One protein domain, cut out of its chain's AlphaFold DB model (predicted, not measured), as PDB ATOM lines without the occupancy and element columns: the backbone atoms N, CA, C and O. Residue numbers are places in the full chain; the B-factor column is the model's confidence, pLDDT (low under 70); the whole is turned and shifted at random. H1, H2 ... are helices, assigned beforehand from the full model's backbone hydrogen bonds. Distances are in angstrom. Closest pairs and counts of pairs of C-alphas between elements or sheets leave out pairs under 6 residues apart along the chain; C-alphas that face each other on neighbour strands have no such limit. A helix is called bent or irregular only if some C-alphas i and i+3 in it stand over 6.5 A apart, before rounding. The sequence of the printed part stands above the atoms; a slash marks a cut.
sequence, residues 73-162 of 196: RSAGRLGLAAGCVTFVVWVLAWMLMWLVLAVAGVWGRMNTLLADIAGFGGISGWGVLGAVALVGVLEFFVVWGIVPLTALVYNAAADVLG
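This is residues 73 to 162 of the 196 residues of the protein "DUF3566 domain-containing protein" of Corynebacterium urealyticum (UniProt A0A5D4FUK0). Two long helices, H1 and H3, make a narrow open V, touching near its closed end and spread at the other, where the short helix H2 bridges the gap. The printed part has 90 residues with three named helices in the order H1, H2, H3 and no named strand: all helix. It is an extended rod, radius of gyration of the C-alphas 19.9 A, spanning 64 by 24 by 16 A.

Start with H1, residues 73 to 103; a tight link leads to H2, residues 106 to 118, close but not clearly touching H1, Leu 101 and Trp 107 having the closest C-alphas, 7.6 A apart. H2 is also close to but not clearly touching H3, residues 125 to 160; their closest C-alphas, of Asn 111 and Gly 125, are 7.3 A apart. H1 touches H3 with residues 75 to 83 alone, meeting residues 148 to 155; the closest C-alphas, of Gly 76 and Asn 155, are 6.8 A apart, at a shallow tilt of 23 degrees, opposite ways. Every O i to N i+4 pair is within hydrogen-bond range in H1 and H2, and 27 of 32 in H3.

Find C-alpha 73 at (142.051, 247.754, 73.137); H1 runs 45.0 A from there. H2 measures 18.3 A. H3 runs 51.7 A to C-alpha 160 at (139.158, 254.056, 85.186); it is neither bent nor irregular, but only just: C-alphas 145 and 148 are 6.4 A apart.

The farthest C-alphas, of Gly 121 and Gly 162, are 65.0 A apart. The printed part has no cut, and no link is long. Look for pLDDT under 70 at 30 residues, among them 119 to 126 and 149 to 162.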
ATOM      1  N   ARG A  73     141.329 248.616  74.071       59.78
ATOM      2  CA  ARG A  73     142.051 247.754  73.137       59.78
ATOM      3  C   ARG A  73     143.331 248.399  72.592       59.78
ATOM      4  O   ARG A  73     144.292 247.685  72.320       59.78
ATOM      5  N   SER A  74     143.362 249.718  72.415       60.38
ATOM      6  CA  SER A  74     144.541 250.457  71.952       60.38
ATOM      7  C   SER A  74     145.537 250.702  73.085       60.38
ATOM      8  O   SER A  74     146.728 250.449  72.901       60.38
ATOM      9  N   ALA A  75     145.058 251.106  74.267       66.31
ATOM     10  CA  ALA A  75     145.898 251.211  75.464       66.31
ATOM     11  C   ALA A  75     146.519 249.848  75.827       66.31
ATOM     12  O   ALA A  75     147.721 249.754  76.072       66.31
ATOM     13  N   GLY A  76     145.739 248.767  75.723       65.94
ATOM     14  CA  GLY A  76     146.214 247.397  75.905       65.94
ATOM     15  C   GLY A  76     147.271 246.977  74.880       65.94
ATOM     16  O   GLY A  76     148.264 246.360  75.253       65.94
ATOM     17  N   ARG A  77     147.120 247.346  73.599       57.34
ATOM     18  CA  ARG A  77     148.117 247.043  72.550       57.34
ATOM     19  C   ARG A  77     149.430 247.813  72.734       57.34
ATOM     20  O   ARG A  77     150.493 247.231  72.526       57.34
ATOM     21  N   LEU A  78     149.372 249.076  73.157       65.38
ATOM     22  CA  LEU A  78     150.553 249.894  73.472       65.38
ATOM     23  C   LEU A  78     151.288 249.390  74.720       65.38
ATOM     24  O   LEU A  78     152.506 249.218  74.686       65.38
ATOM     25  N   GLY A  79     150.549 249.082  75.789       70.75
ATOM     26  CA  GLY A  79     151.116 248.497  77.005       70.75
ATOM     27  C   GLY A  79     151.745 247.124  76.755       70.75
ATOM     28  O   GLY A  79     152.831 246.841  77.256       70.75
ATOM     29  N   LEU A  80     151.115 246.294  75.917       69.81
ATOM     30  CA  LEU A  80     151.639 244.977  75.550       69.81
ATOM     31  C   LEU A  80     152.938 245.075  74.734       69.81
ATOM     32  O   LEU A  80     153.874 244.318  74.988       69.81
ATOM     33  N   ALA A  81     153.032 246.031  73.807       72.06
ATOM     34  CA  ALA A  81     154.262 246.277  73.056       72.06
ATOM     35  C   ALA A  81     155.405 246.760  73.970       72.06
ATOM     36  O   ALA A  81     156.503 246.206  73.923       72.06
ATOM     37  N   ALA A  82     155.142 247.735  74.849       71.94
ATOM     38  CA  ALA A  82     156.138 248.255  75.788       71.94
ATOM     39  C   ALA A  82     156.617 247.188  76.794       71.94
ATOM     40  O   ALA A  82     157.816 247.077  77.071       71.94
ATOM     41  N   GLY A  83     155.698 246.355  77.291       69.00
ATOM     42  CA  GLY A  83     156.023 245.219  78.153       69.00
ATOM     43  C   GLY A  83     156.868 244.161  77.441       69.00
ATOM     44  O   GLY A  83     157.857 243.696  78.002       69.00
ATOM     45  N   CYS A  84     156.544 243.827  76.186       73.75
ATOM     46  CA  CYS A  84     157.301 242.849  75.400       73.75
ATOM     47  C   CYS A  84     158.750 243.303  75.160       73.75
ATOM     48  O   CYS A  84     159.681 242.527  75.372       73.75
ATOM     49  N   VAL A  85     158.958 244.577  74.812       77.69
ATOM     50  CA  VAL A  85     160.306 245.150  74.657       77.69
ATOM     51  C   VAL A  85     161.079 245.092  75.976       77.69
ATOM     52  O   VAL A  85     162.214 244.619  76.002       77.69
ATOM     53  N   THR A  86     160.451 245.507  77.079       79.19
ATOM     54  CA  THR A  86     161.074 245.481  78.411       79.19
ATOM     55  C   THR A  86     161.455 244.057  78.827       79.19
ATOM     56  O   THR A  86     162.543 243.841  79.357       79.19
ATOM     57  N   PHE A  87     160.607 243.069  78.525       72.81
ATOM     58  CA  PHE A  87     160.877 241.661  78.808       72.81
ATOM     59  C   PHE A  87     162.089 241.136  78.030       72.81
ATOM     60  O   PHE A  87     162.973 240.511  78.612       72.81
ATOM     61  N   VAL A  88     162.178 241.437  76.730       79.81
ATOM     62  CA  VAL A  88     163.319 241.015  75.903       79.81
ATOM     63  C   VAL A  88     164.617 241.657  76.392       79.81
ATOM     64  O   VAL A  88     165.614 240.955  76.565       79.81
ATOM     65  N   VAL A  89     164.612 242.964  76.672       88.88
ATOM     66  CA  VAL A  89     165.787 243.673  77.210       88.88
ATOM     67  C   VAL A  89     166.226 243.070  78.544       88.88
ATOM     68  O   VAL A  89     167.420 242.866  78.759       88.88
ATOM     69  N   TRP A  90     165.276 242.729  79.415       83.38
ATOM     70  CA  TRP A  90     165.570 242.114  80.705       83.38
ATOM     71  C   TRP A  90     166.210 240.724  80.563       83.38
ATOM     72  O   TRP A  90     167.249 240.469  81.174       83.38
ATOM     73  N   VAL A  91     165.661 239.850  79.709       83.88
ATOM     74  CA  VAL A  91     166.248 238.521  79.447       83.88
ATOM     75  C   VAL A  91     167.660 238.657  78.880       83.88
ATOM     76  O   VAL A  91     168.572 237.970  79.339       83.88
ATOM     77  N   LEU A  92     167.869 239.570  77.927       92.62
ATOM     78  CA  LEU A  92     169.193 239.829  77.357       92.62
ATOM     79  C   LEU A  92     170.185 240.328  78.413       92.62
ATOM     80  O   LEU A  92     171.327 239.870  78.438       92.62
ATOM     81  N   ALA A  93     169.755 241.215  79.312       85.88
ATOM     82  CA  ALA A  93     170.583 241.682  80.419       85.88
ATOM     83  C   ALA A  93     170.981 240.531  81.357       85.88
ATOM     84  O   ALA A  93     172.140 240.436  81.755       85.88
ATOM     85  N   TRP A  94     170.052 239.622  81.669       89.81
ATOM     86  CA  TRP A  94     170.323 238.457  82.514       89.81
ATOM     87  C   TRP A  94     171.282 237.464  81.849       89.81
ATOM     88  O   TRP A  94     172.199 236.955  82.493       89.81
ATOM     89  N   MET A  95     171.125 237.236  80.544       87.69
ATOM     90  CA  MET A  95     172.047 236.408  79.761       87.69
ATOM     91  C   MET A  95     173.452 237.011  79.726       87.69
ATOM     92  O   MET A  95     174.436 236.304  79.942       87.69
ATOM     93  N   LEU A  96     173.555 238.326  79.510       95.12
ATOM     94  CA  LEU A  96     174.838 239.026  79.519       95.12
ATOM     95  C   LEU A  96     175.495 238.980  80.902       95.12
ATOM     96  O   LEU A  96     176.693 238.725  81.001       95.12
ATOM     97  N   MET A  97     174.712 239.173  81.965       92.88
ATOM     98  CA  MET A  97     175.173 239.016  83.344       92.88
ATOM     99  C   MET A  97     175.789 237.626  83.545       92.88
ATOM    100  O   MET A  97     176.949 237.513  83.940       92.88
ATOM    101  N   TRP A  98     175.059 236.564  83.197       90.56
ATOM    102  CA  TRP A  98     175.548 235.186  83.301       90.56
ATOM    103  C   TRP A  98     176.821 234.930  82.496       90.56
ATOM    104  O   TRP A  98     177.732 234.263  82.991       90.56
ATOM    105  N   LEU A  99     176.918 235.493  81.291       92.50
ATOM    106  CA  LEU A  99     178.114 235.390  80.459       92.50
ATOM    107  C   LEU A  99     179.333 236.017  81.147       92.50
ATOM    108  O   LEU A  99     180.390 235.391  81.222       92.50
ATOM    109  N   VAL A 100     179.191 237.231  81.685       95.06
ATOM    110  CA  VAL A 100     180.277 237.916  82.402       95.06
ATOM    111  C   VAL A 100     180.695 237.120  83.639       95.06
ATOM    112  O   VAL A 100     181.890 236.943  83.879       95.06
ATOM    113  N   LEU A 101     179.731 236.580  84.390       92.56
ATOM    114  CA  LEU A 101     179.999 235.730  85.555       92.56
ATOM    115  C   LEU A 101     180.751 234.446  85.174       92.56
ATOM    116  O   LEU A 101     181.632 234.004  85.920       92.56
ATOM    117  N   ALA A 102     180.431 233.864  84.015       87.44
ATOM    118  CA  ALA A 102     181.116 232.692  83.486       87.44
ATOM    119  C   ALA A 102     182.573 233.006  83.104       87.44
ATOM    120  O   ALA A 102     183.474 232.286  83.530       87.44
ATOM    121  N   VAL A 103     182.823 234.108  82.384       93.62
ATOM    122  CA  VAL A 103     184.184 234.528  81.984       93.62
ATOM    123  C   VAL A 103     185.034 234.928  83.194       93.62
ATOM    124  O   VAL A 103     186.212 234.588  83.263       93.62
ATOM    125  N   ALA A 104     184.441 235.601  84.181       95.75
ATOM    126  CA  ALA A 104     185.125 235.978  85.417       95.75
ATOM    127  C   ALA A 104     185.453 234.776  86.330       95.75
ATOM    128  O   ALA A 104     186.185 234.931  87.311       95.75
ATOM    129  N   GLY A 105     184.922 233.582  86.036       89.12
ATOM    130  CA  GLY A 105     185.200 232.363  86.796       89.12
ATOM    131  C   GLY A 105     184.654 232.388  88.228       89.12
ATOM    132  O   GLY A 105     185.175 231.687  89.099       89.12
ATOM    133  N   VAL A 106     183.609 233.187  88.490       91.44
ATOM    134  CA  VAL A 106     183.006 233.358  89.829       91.44
ATOM    135  C   VAL A 106     182.570 232.011  90.414       91.44
ATOM    136  O   VAL A 106     182.804 231.737  91.591       91.44
ATOM    137  N   TRP A 107     182.039 231.130  89.564       84.31
ATOM    138  CA  TRP A 107     181.603 229.777  89.920       84.31
ATOM    139  C   TRP A 107     182.720 228.909  90.502       84.31
ATOM    140  O   TRP A 107     182.494 228.189  91.473       84.31
ATOM    141  N   GLY A 108     183.939 229.019  89.964       85.25
ATOM    142  CA  GLY A 108     185.093 228.281  90.476       85.25
ATOM    143  C   GLY A 108     185.455 228.716  91.894       85.25
ATOM    144  O   GLY A 108     185.609 227.878  92.777       85.25
ATOM    145  N   ARG A 109     185.505 230.033  92.138       87.69
ATOM    146  CA  ARG A 109     185.831 230.596  93.461       87.69
ATOM    147  C   ARG A 109     184.774 230.252  94.504       87.69
ATOM    148  O   ARG A 109     185.123 229.884  95.619       87.69
ATOM    149  N   MET A 110     183.496 230.323  94.134       85.12
ATOM    150  CA  MET A 110     182.398 229.929  95.014       85.12
ATOM    151  C   MET A 110     182.501 228.450  95.410       85.12
ATOM    152  O   MET A 110     182.376 228.132  96.588       85.12
ATOM    153  N   ASN A 111     182.791 227.559  94.453       82.44
ATOM    154  CA  ASN A 111     182.969 226.133  94.733       82.44
ATOM    155  C   ASN A 111     184.159 225.869  95.672       82.44
ATOM    156  O   ASN A 111     184.057 225.032  96.564       82.44
ATOM    157  N   THR A 112     185.265 226.603  95.517       85.81
ATOM    158  CA  THR A 112     186.427 226.494  96.415       85.81
ATOM    159  C   THR A 112     186.111 226.973  97.833       85.81
ATOM    160  O   THR A 112     186.438 226.272  98.783       85.81
ATOM    161  N   LEU A 113     185.440 228.120  97.991       87.44
ATOM    162  CA  LEU A 113     185.053 228.639  99.312       87.44
ATOM    163  C   LEU A 113     184.062 227.714 100.024       87.44
ATOM    164  O   LEU A 113     184.157 227.497 101.228       87.44
ATOM    165  N   LEU A 114     183.119 227.147  99.271       79.81
ATOM    166  CA  LEU A 114     182.140 226.220  99.822       79.81
ATOM    167  C   LEU A 114     182.795 224.897 100.242       79.81
ATOM    168  O   LEU A 114     182.422 224.340 101.271       79.81
ATOM    169  N   ALA A 115     183.790 224.421  99.487       78.06
ATOM    170  CA  ALA A 115     184.578 223.248  99.855       78.06
ATOM    171  C   ALA A 115     185.423 223.477 101.124       78.06
ATOM    172  O   ALA A 115     185.545 222.562 101.933       78.06
ATOM    173  N   ASP A 116     185.956 224.686 101.313       82.81
ATOM    174  CA  ASP A 116     186.777 225.054 102.476       82.81
ATOM    175  C   ASP A 116     185.942 225.156 103.767       82.81
ATOM    176  O   ASP A 116     186.300 224.599 104.802       82.81
ATOM    177  N   ILE A 117     184.759 225.780 103.691       81.19
ATOM    178  CA  ILE A 117     183.847 225.930 104.841       81.19
ATOM    179  C   ILE A 117     183.179 224.600 105.218       81.19
ATOM    180  O   ILE A 117     182.905 224.355 106.393       81.19
ATOM    181  N   ALA A 118     182.895 223.735 104.240       75.75
ATOM    182  CA  ALA A 118     182.172 222.494 104.489       75.75
ATOM    183  C   ALA A 118     183.007 221.418 105.197       75.75
ATOM    184  O   ALA A 118     182.407 220.489 105.729       75.75
ATOM    185  N   GLY A 119     184.347 221.492 105.204       67.88
ATOM    186  CA  GLY A 119     185.250 220.558 105.910       67.88
ATOM    187  C   GLY A 119     185.204 219.084 105.459       67.88
ATOM    188  O   GLY A 119     186.092 218.301 105.787       67.88
ATOM    189  N   PHE A 120     184.196 218.704 104.677       58.59
ATOM    190  CA  PHE A 120     184.011 217.409 104.044       58.59
ATOM    191  C   PHE A 120     184.321 217.562 102.561       58.59
ATOM    192  O   PHE A 120     183.818 218.482 101.915       58.59
ATOM    193  N   GLY A 121     185.154 216.665 102.024       58.88
ATOM    194  CA  GLY A 121     185.523 216.643 100.612       58.88
ATOM    195  C   GLY A 121     184.295 216.780  99.716       58.88
ATOM    196  O   GLY A 121     183.528 215.836  99.583       58.88
ATOM    197  N   GLY A 122     184.130 217.978  99.151       59.59
ATOM    198  CA  GLY A 122     183.094 218.355  98.198       59.59
ATOM    199  C   GLY A 122     181.670 218.030  98.644       59.59
ATOM    200  O   GLY A 122     181.164 216.938  98.387       59.59
ATOM    201  N   ILE A 123     180.937 219.026  99.149       60.34
ATOM    202  CA  ILE A 123     179.485 219.013  98.933       60.34
ATOM    203  C   ILE A 123     179.294 218.845  97.424       60.34
ATOM    204  O   ILE A 123     179.837 219.635  96.651       60.34
ATOM    205  N   SER A 124     178.588 217.791  97.002       66.38
ATOM    206  CA  SER A 124     178.325 217.564  95.581       66.38
ATOM    207  C   SER A 124     177.643 218.815  95.025       66.38
ATOM    208  O   SER A 124     176.483 219.095  95.331       66.38
ATOM    209  N   GLY A 125     178.391 219.617  94.257       66.00
ATOM    210  CA  GLY A 125     177.939 220.935  93.797       66.00
ATOM    211  C   GLY A 125     176.593 220.855  93.078       66.00
ATOM    212  O   GLY A 125     175.788 221.773  93.154       66.00
ATOM    213  N   TRP A 126     176.297 219.697  92.490       68.44
ATOM    214  CA  TRP A 126     175.037 219.381  91.835       68.44
ATOM    215  C   TRP A 126     173.800 219.427  92.750       68.44
ATOM    216  O   TRP A 126     172.742 219.873  92.316       68.44
ATOM    217  N   GLY A 127     173.914 219.018  94.019       78.50
ATOM    218  CA  GLY A 127     172.782 218.994  94.954       78.50
ATOM    219  C   GLY A 127     172.389 220.385  95.449       78.50
ATOM    220  O   GLY A 127     171.212 220.744  95.447       78.50
ATOM    221  N   VAL A 128     173.380 221.203  95.815       76.50
ATOM    222  CA  VAL A 128     173.143 222.582  96.278       76.50
ATOM    223  C   VAL A 128     172.749 223.486  95.118       76.50
ATOM    224  O   VAL A 128     171.816 224.272  95.255       76.50
ATOM    225  N   LEU A 129     173.388 223.335  93.953       74.88
ATOM    226  CA  LEU A 129     172.979 224.062  92.752       74.88
ATOM    227  C   LEU A 129     171.558 223.683  92.330       74.88
ATOM    228  O   LEU A 129     170.800 224.572  91.962       74.88
ATOM    229  N   GLY A 130     171.161 222.412  92.446       80.81
ATOM    230  CA  GLY A 130     169.787 221.985  92.180       80.81
ATOM    231  C   GLY A 130     168.768 222.623  93.128       80.81
ATOM    232  O   GLY A 130     167.745 223.131  92.675       80.81
ATOM    233  N   ALA A 131     169.064 222.659  94.432       80.81
ATOM    234  CA  ALA A 131     168.180 223.261  95.431       80.81
ATOM    235  C   ALA A 131     168.052 224.786  95.261       80.81
ATOM    236  O   ALA A 131     166.941 225.316  95.255       80.81
ATOM    237  N   VAL A 132     169.171 225.490  95.066       84.94
ATOM    238  CA  VAL A 132     169.179 226.945  94.846       84.94
ATOM    239  C   VAL A 132     168.544 227.301  93.502       84.94
ATOM    240  O   VAL A 132     167.806 228.278  93.428       84.94
ATOM    241  N   ALA A 133     168.753 226.495  92.456       82.50
ATOM    242  CA  ALA A 133     168.074 226.681  91.177       82.50
ATOM    243  C   ALA A 133     166.557 226.518  91.316       82.50
ATOM    244  O   ALA A 133     165.817 227.318  90.756       82.50
ATOM    245  N   LEU A 134     166.077 225.544  92.094       86.81
ATOM    246  CA  LEU A 134     164.644 225.356  92.346       86.81
ATOM    247  C   LEU A 134     164.018 226.558  93.062       86.81
ATOM    248  O   LEU A 134     162.965 227.038  92.645       86.81
ATOM    249  N   VAL A 135     164.687 227.074  94.097       90.44
ATOM    250  CA  VAL A 135     164.239 228.278  94.816       90.44
ATOM    251  C   VAL A 135     164.301 229.508  93.912       90.44
ATOM    252  O   VAL A 135     163.347 230.275  93.870       90.44
ATOM    253  N   GLY A 136     165.373 229.669  93.133       83.12
ATOM    254  CA  GLY A 136     165.526 230.784  92.199       83.12
ATOM    255  C   GLY A 136     164.498 230.760  91.068       83.12
ATOM    256  O   GLY A 136     163.966 231.801  90.705       83.12
ATOM    257  N   VAL A 137     164.163 229.580  90.542       87.81
ATOM    258  CA  VAL A 137     163.095 229.407  89.548       87.81
ATOM    259  C   VAL A 137     161.741 229.746  90.161       87.81
ATOM    260  O   VAL A 137     160.961 230.473  89.548       87.81
ATOM    261  N   LEU A 138     161.467 229.269  91.377       90.00
ATOM    262  CA  LEU A 138     160.238 229.597  92.090       90.00
ATOM    263  C   LEU A 138     160.120 231.107  92.327       90.00
ATOM    264  O   LEU A 138     159.092 231.691  92.003       90.00
ATOM    265  N   GLU A 139     161.169 231.749  92.834       85.19
ATOM    266  CA  GLU A 139     161.183 233.193  93.064       85.19
ATOM    267  C   GLU A 139     161.059 233.973  91.759       85.19
ATOM    268  O   GLU A 139     160.296 234.934  91.687       85.19
ATOM    269  N   PHE A 140     161.727 233.522  90.699       85.12
ATOM    270  CA  PHE A 140     161.581 234.119  89.384       85.12
ATOM    271  C   PHE A 140     160.122 234.070  88.923       85.12
ATOM    272  O   PHE A 140     159.539 235.103  88.620       85.12
ATOM    273  N   PHE A 141     159.474 232.908  88.948       84.44
ATOM    274  CA  PHE A 141     158.077 232.811  88.528       84.44
ATOM    275  C   PHE A 141     157.108 233.548  89.456       84.44
ATOM    276  O   PHE A 141     156.136 234.120  88.972       84.44
ATOM    277  N   VAL A 142     157.362 233.584  90.763       84.88
ATOM    278  CA  VAL A 142     156.478 234.262  91.719       84.88
ATOM    279  C   VAL A 142     156.633 235.780  91.640       84.88
ATOM    280  O   VAL A 142     155.629 236.478  91.559       84.88
ATOM    281  N   VAL A 143     157.863 236.300  91.625       79.12
ATOM    282  CA  VAL A 143     158.148 237.745  91.661       79.12
ATOM    283  C   VAL A 143     158.128 238.360  90.267       79.12
ATOM    284  O   VAL A 143     157.606 239.456  90.100       79.12
ATOM    285  N   TRP A 144     158.630 237.670  89.242       83.00
ATOM    286  CA  TRP A 144     158.580 238.169  87.864       83.00
ATOM    287  C   TRP A 144     157.302 237.780  87.135       83.00
ATOM    288  O   TRP A 144     156.903 238.495  86.220       83.00
ATOM    289  N   GLY A 145     156.607 236.720  87.553       72.25
ATOM    290  CA  GLY A 145     155.299 236.374  86.991       72.25
ATOM    291  C   GLY A 145     154.196 237.361  87.373       72.25
ATOM    292  O   GLY A 145     153.261 237.556  86.598       72.25
ATOM    293  N   ILE A 146     154.321 238.052  88.513       74.88
ATOM    294  CA  ILE A 146     153.391 239.124  88.898       74.88
ATOM    295  C   ILE A 146     153.650 240.441  88.162       74.88
ATOM    296  O   ILE A 146     152.712 241.208  87.990       74.88
ATOM    297  N   VAL A 147     154.854 240.699  87.645       74.19
ATOM    298  CA  VAL A 147     155.181 241.969  86.958       74.19
ATOM    299  C   VAL A 147     154.305 242.221  85.709       74.19
ATOM    300  O   VAL A 147     153.740 243.313  85.596       74.19
ATOM    301  N   PRO A 148     154.085 241.248  84.798       70.38
ATOM    302  CA  PRO A 148     153.124 241.391  83.701       70.38
ATOM    303  C   PRO A 148     151.676 241.541  84.187       70.38
ATOM    304  O   PRO A 148     150.893 242.268  83.577       70.38
ATOM    305  N   LEU A 149     151.316 240.878  85.294       64.12
ATOM    306  CA  LEU A 149     149.986 240.981  85.900       64.12
ATOM    307  C   LEU A 149     149.750 242.381  86.487       64.12
ATOM    308  O   LEU A 149     148.684 242.956  86.292       64.12
ATOM    309  N   THR A 150     150.755 242.980  87.123       68.19
ATOM    310  CA  THR A 150     150.715 244.365  87.605       68.19
ATOM    311  C   THR A 150     150.588 245.351  86.448       68.19
ATOM    312  O   THR A 150     149.827 246.307  86.562       68.19
ATOM    313  N   ALA A 151     151.245 245.105  85.309       68.06
ATOM    314  CA  ALA A 151     151.063 245.918  84.107       68.06
ATOM    315  C   ALA A 151     149.630 245.815  83.546       68.06
ATOM    316  O   ALA A 151     149.056 246.825  83.139       68.06
ATOM    317  N   LEU A 152     149.014 244.626  83.575       62.09
ATOM    318  CA  LEU A 152     147.609 244.432  83.185       62.09
ATOM    319  C   LEU A 152     146.641 245.173  84.121       62.09
ATOM    320  O   LEU A 152     145.715 245.830  83.649       62.09
ATOM    321  N   VAL A 153     146.881 245.118  85.433       65.44
ATOM    322  CA  VAL A 153     146.066 245.814  86.442       65.44
ATOM    323  C   VAL A 153     146.265 247.332  86.383       65.44
ATOM    324  O   VAL A 153     145.291 248.073  86.478       65.44
ATOM    325  N   TYR A 154     147.490 247.811  86.157       65.12
ATOM    326  CA  TYR A 154     147.782 249.234  85.961       65.12
ATOM    327  C   TYR A 154     147.086 249.784  84.712       65.12
ATOM    328  O   TYR A 154     146.469 250.845  84.768       65.12
ATOM    329  N   ASN A 155     147.110 249.032  83.608       66.88
ATOM    330  CA  ASN A 155     146.430 249.418  82.373       66.88
ATOM    331  C   ASN A 155     144.900 249.443  82.538       66.88
ATOM    332  O   ASN A 155     144.253 250.321  81.977       66.88
ATOM    333  N   ALA A 156     144.326 248.538  83.339       59.69
ATOM    334  CA  ALA A 156     142.901 248.556  83.682       59.69
ATOM    335  C   ALA A 156     142.534 249.702  84.646       59.69
ATOM    336  O   ALA A 156     141.460 250.286  84.533       59.69
ATOM    337  N   ALA A 157     143.427 250.065  85.571       56.41
ATOM    338  CA  ALA A 157     143.237 251.210  86.459       56.41
ATOM    339  C   ALA A 157     143.331 252.547  85.704       56.41
ATOM    340  O   ALA A 157     142.535 253.448  85.955       56.41
ATOM    341  N   ALA A 158     144.250 252.672  84.742       58.47
ATOM    342  CA  ALA A 158     144.398 253.866  83.904       58.47
ATOM    343  C   ALA A 158     143.145 254.159  83.061       58.47
ATOM    344  O   ALA A 158     142.822 255.317  82.807       58.47
ATOM    345  N   ASP A 159     142.414 253.113  82.690       55.09
ATOM    346  CA  ASP A 159     141.144 253.195  81.971       55.09
ATOM    347  C   ASP A 159     140.003 253.749  82.853       55.09
ATOM    348  O   ASP A 159     139.100 254.438  82.380       55.09
ATOM    349  N   VAL A 160     140.091 253.528  84.173       54.28
ATOM    350  CA  VAL A 160     139.158 254.056  85.186       54.28
ATOM    351  C   VAL A 160     139.541 255.472  85.644       54.28
ATOM    352  O   VAL A 160     138.667 256.242  86.039       54.28
ATOM    353  N   LEU A 161     140.822 255.859  85.554       54.47
ATOM    354  CA  LEU A 161     141.316 257.183  85.972       54.47
ATOM    355  C   LEU A 161     140.955 258.346  85.025       54.47
ATOM    356  O   LEU A 161     141.188 259.502  85.375       54.47
ATOM    357  N   GLY A 162     140.293 258.079  83.899       54.91
ATOM    358  CA  GLY A 162     139.521 259.100  83.189       54.91
ATOM    359  C   GLY A 162     140.279 259.824  82.074       54.91
ATOM    360  O   GLY A 162     141.349 260.398  82.259       54.91
TER     361      GLY A 162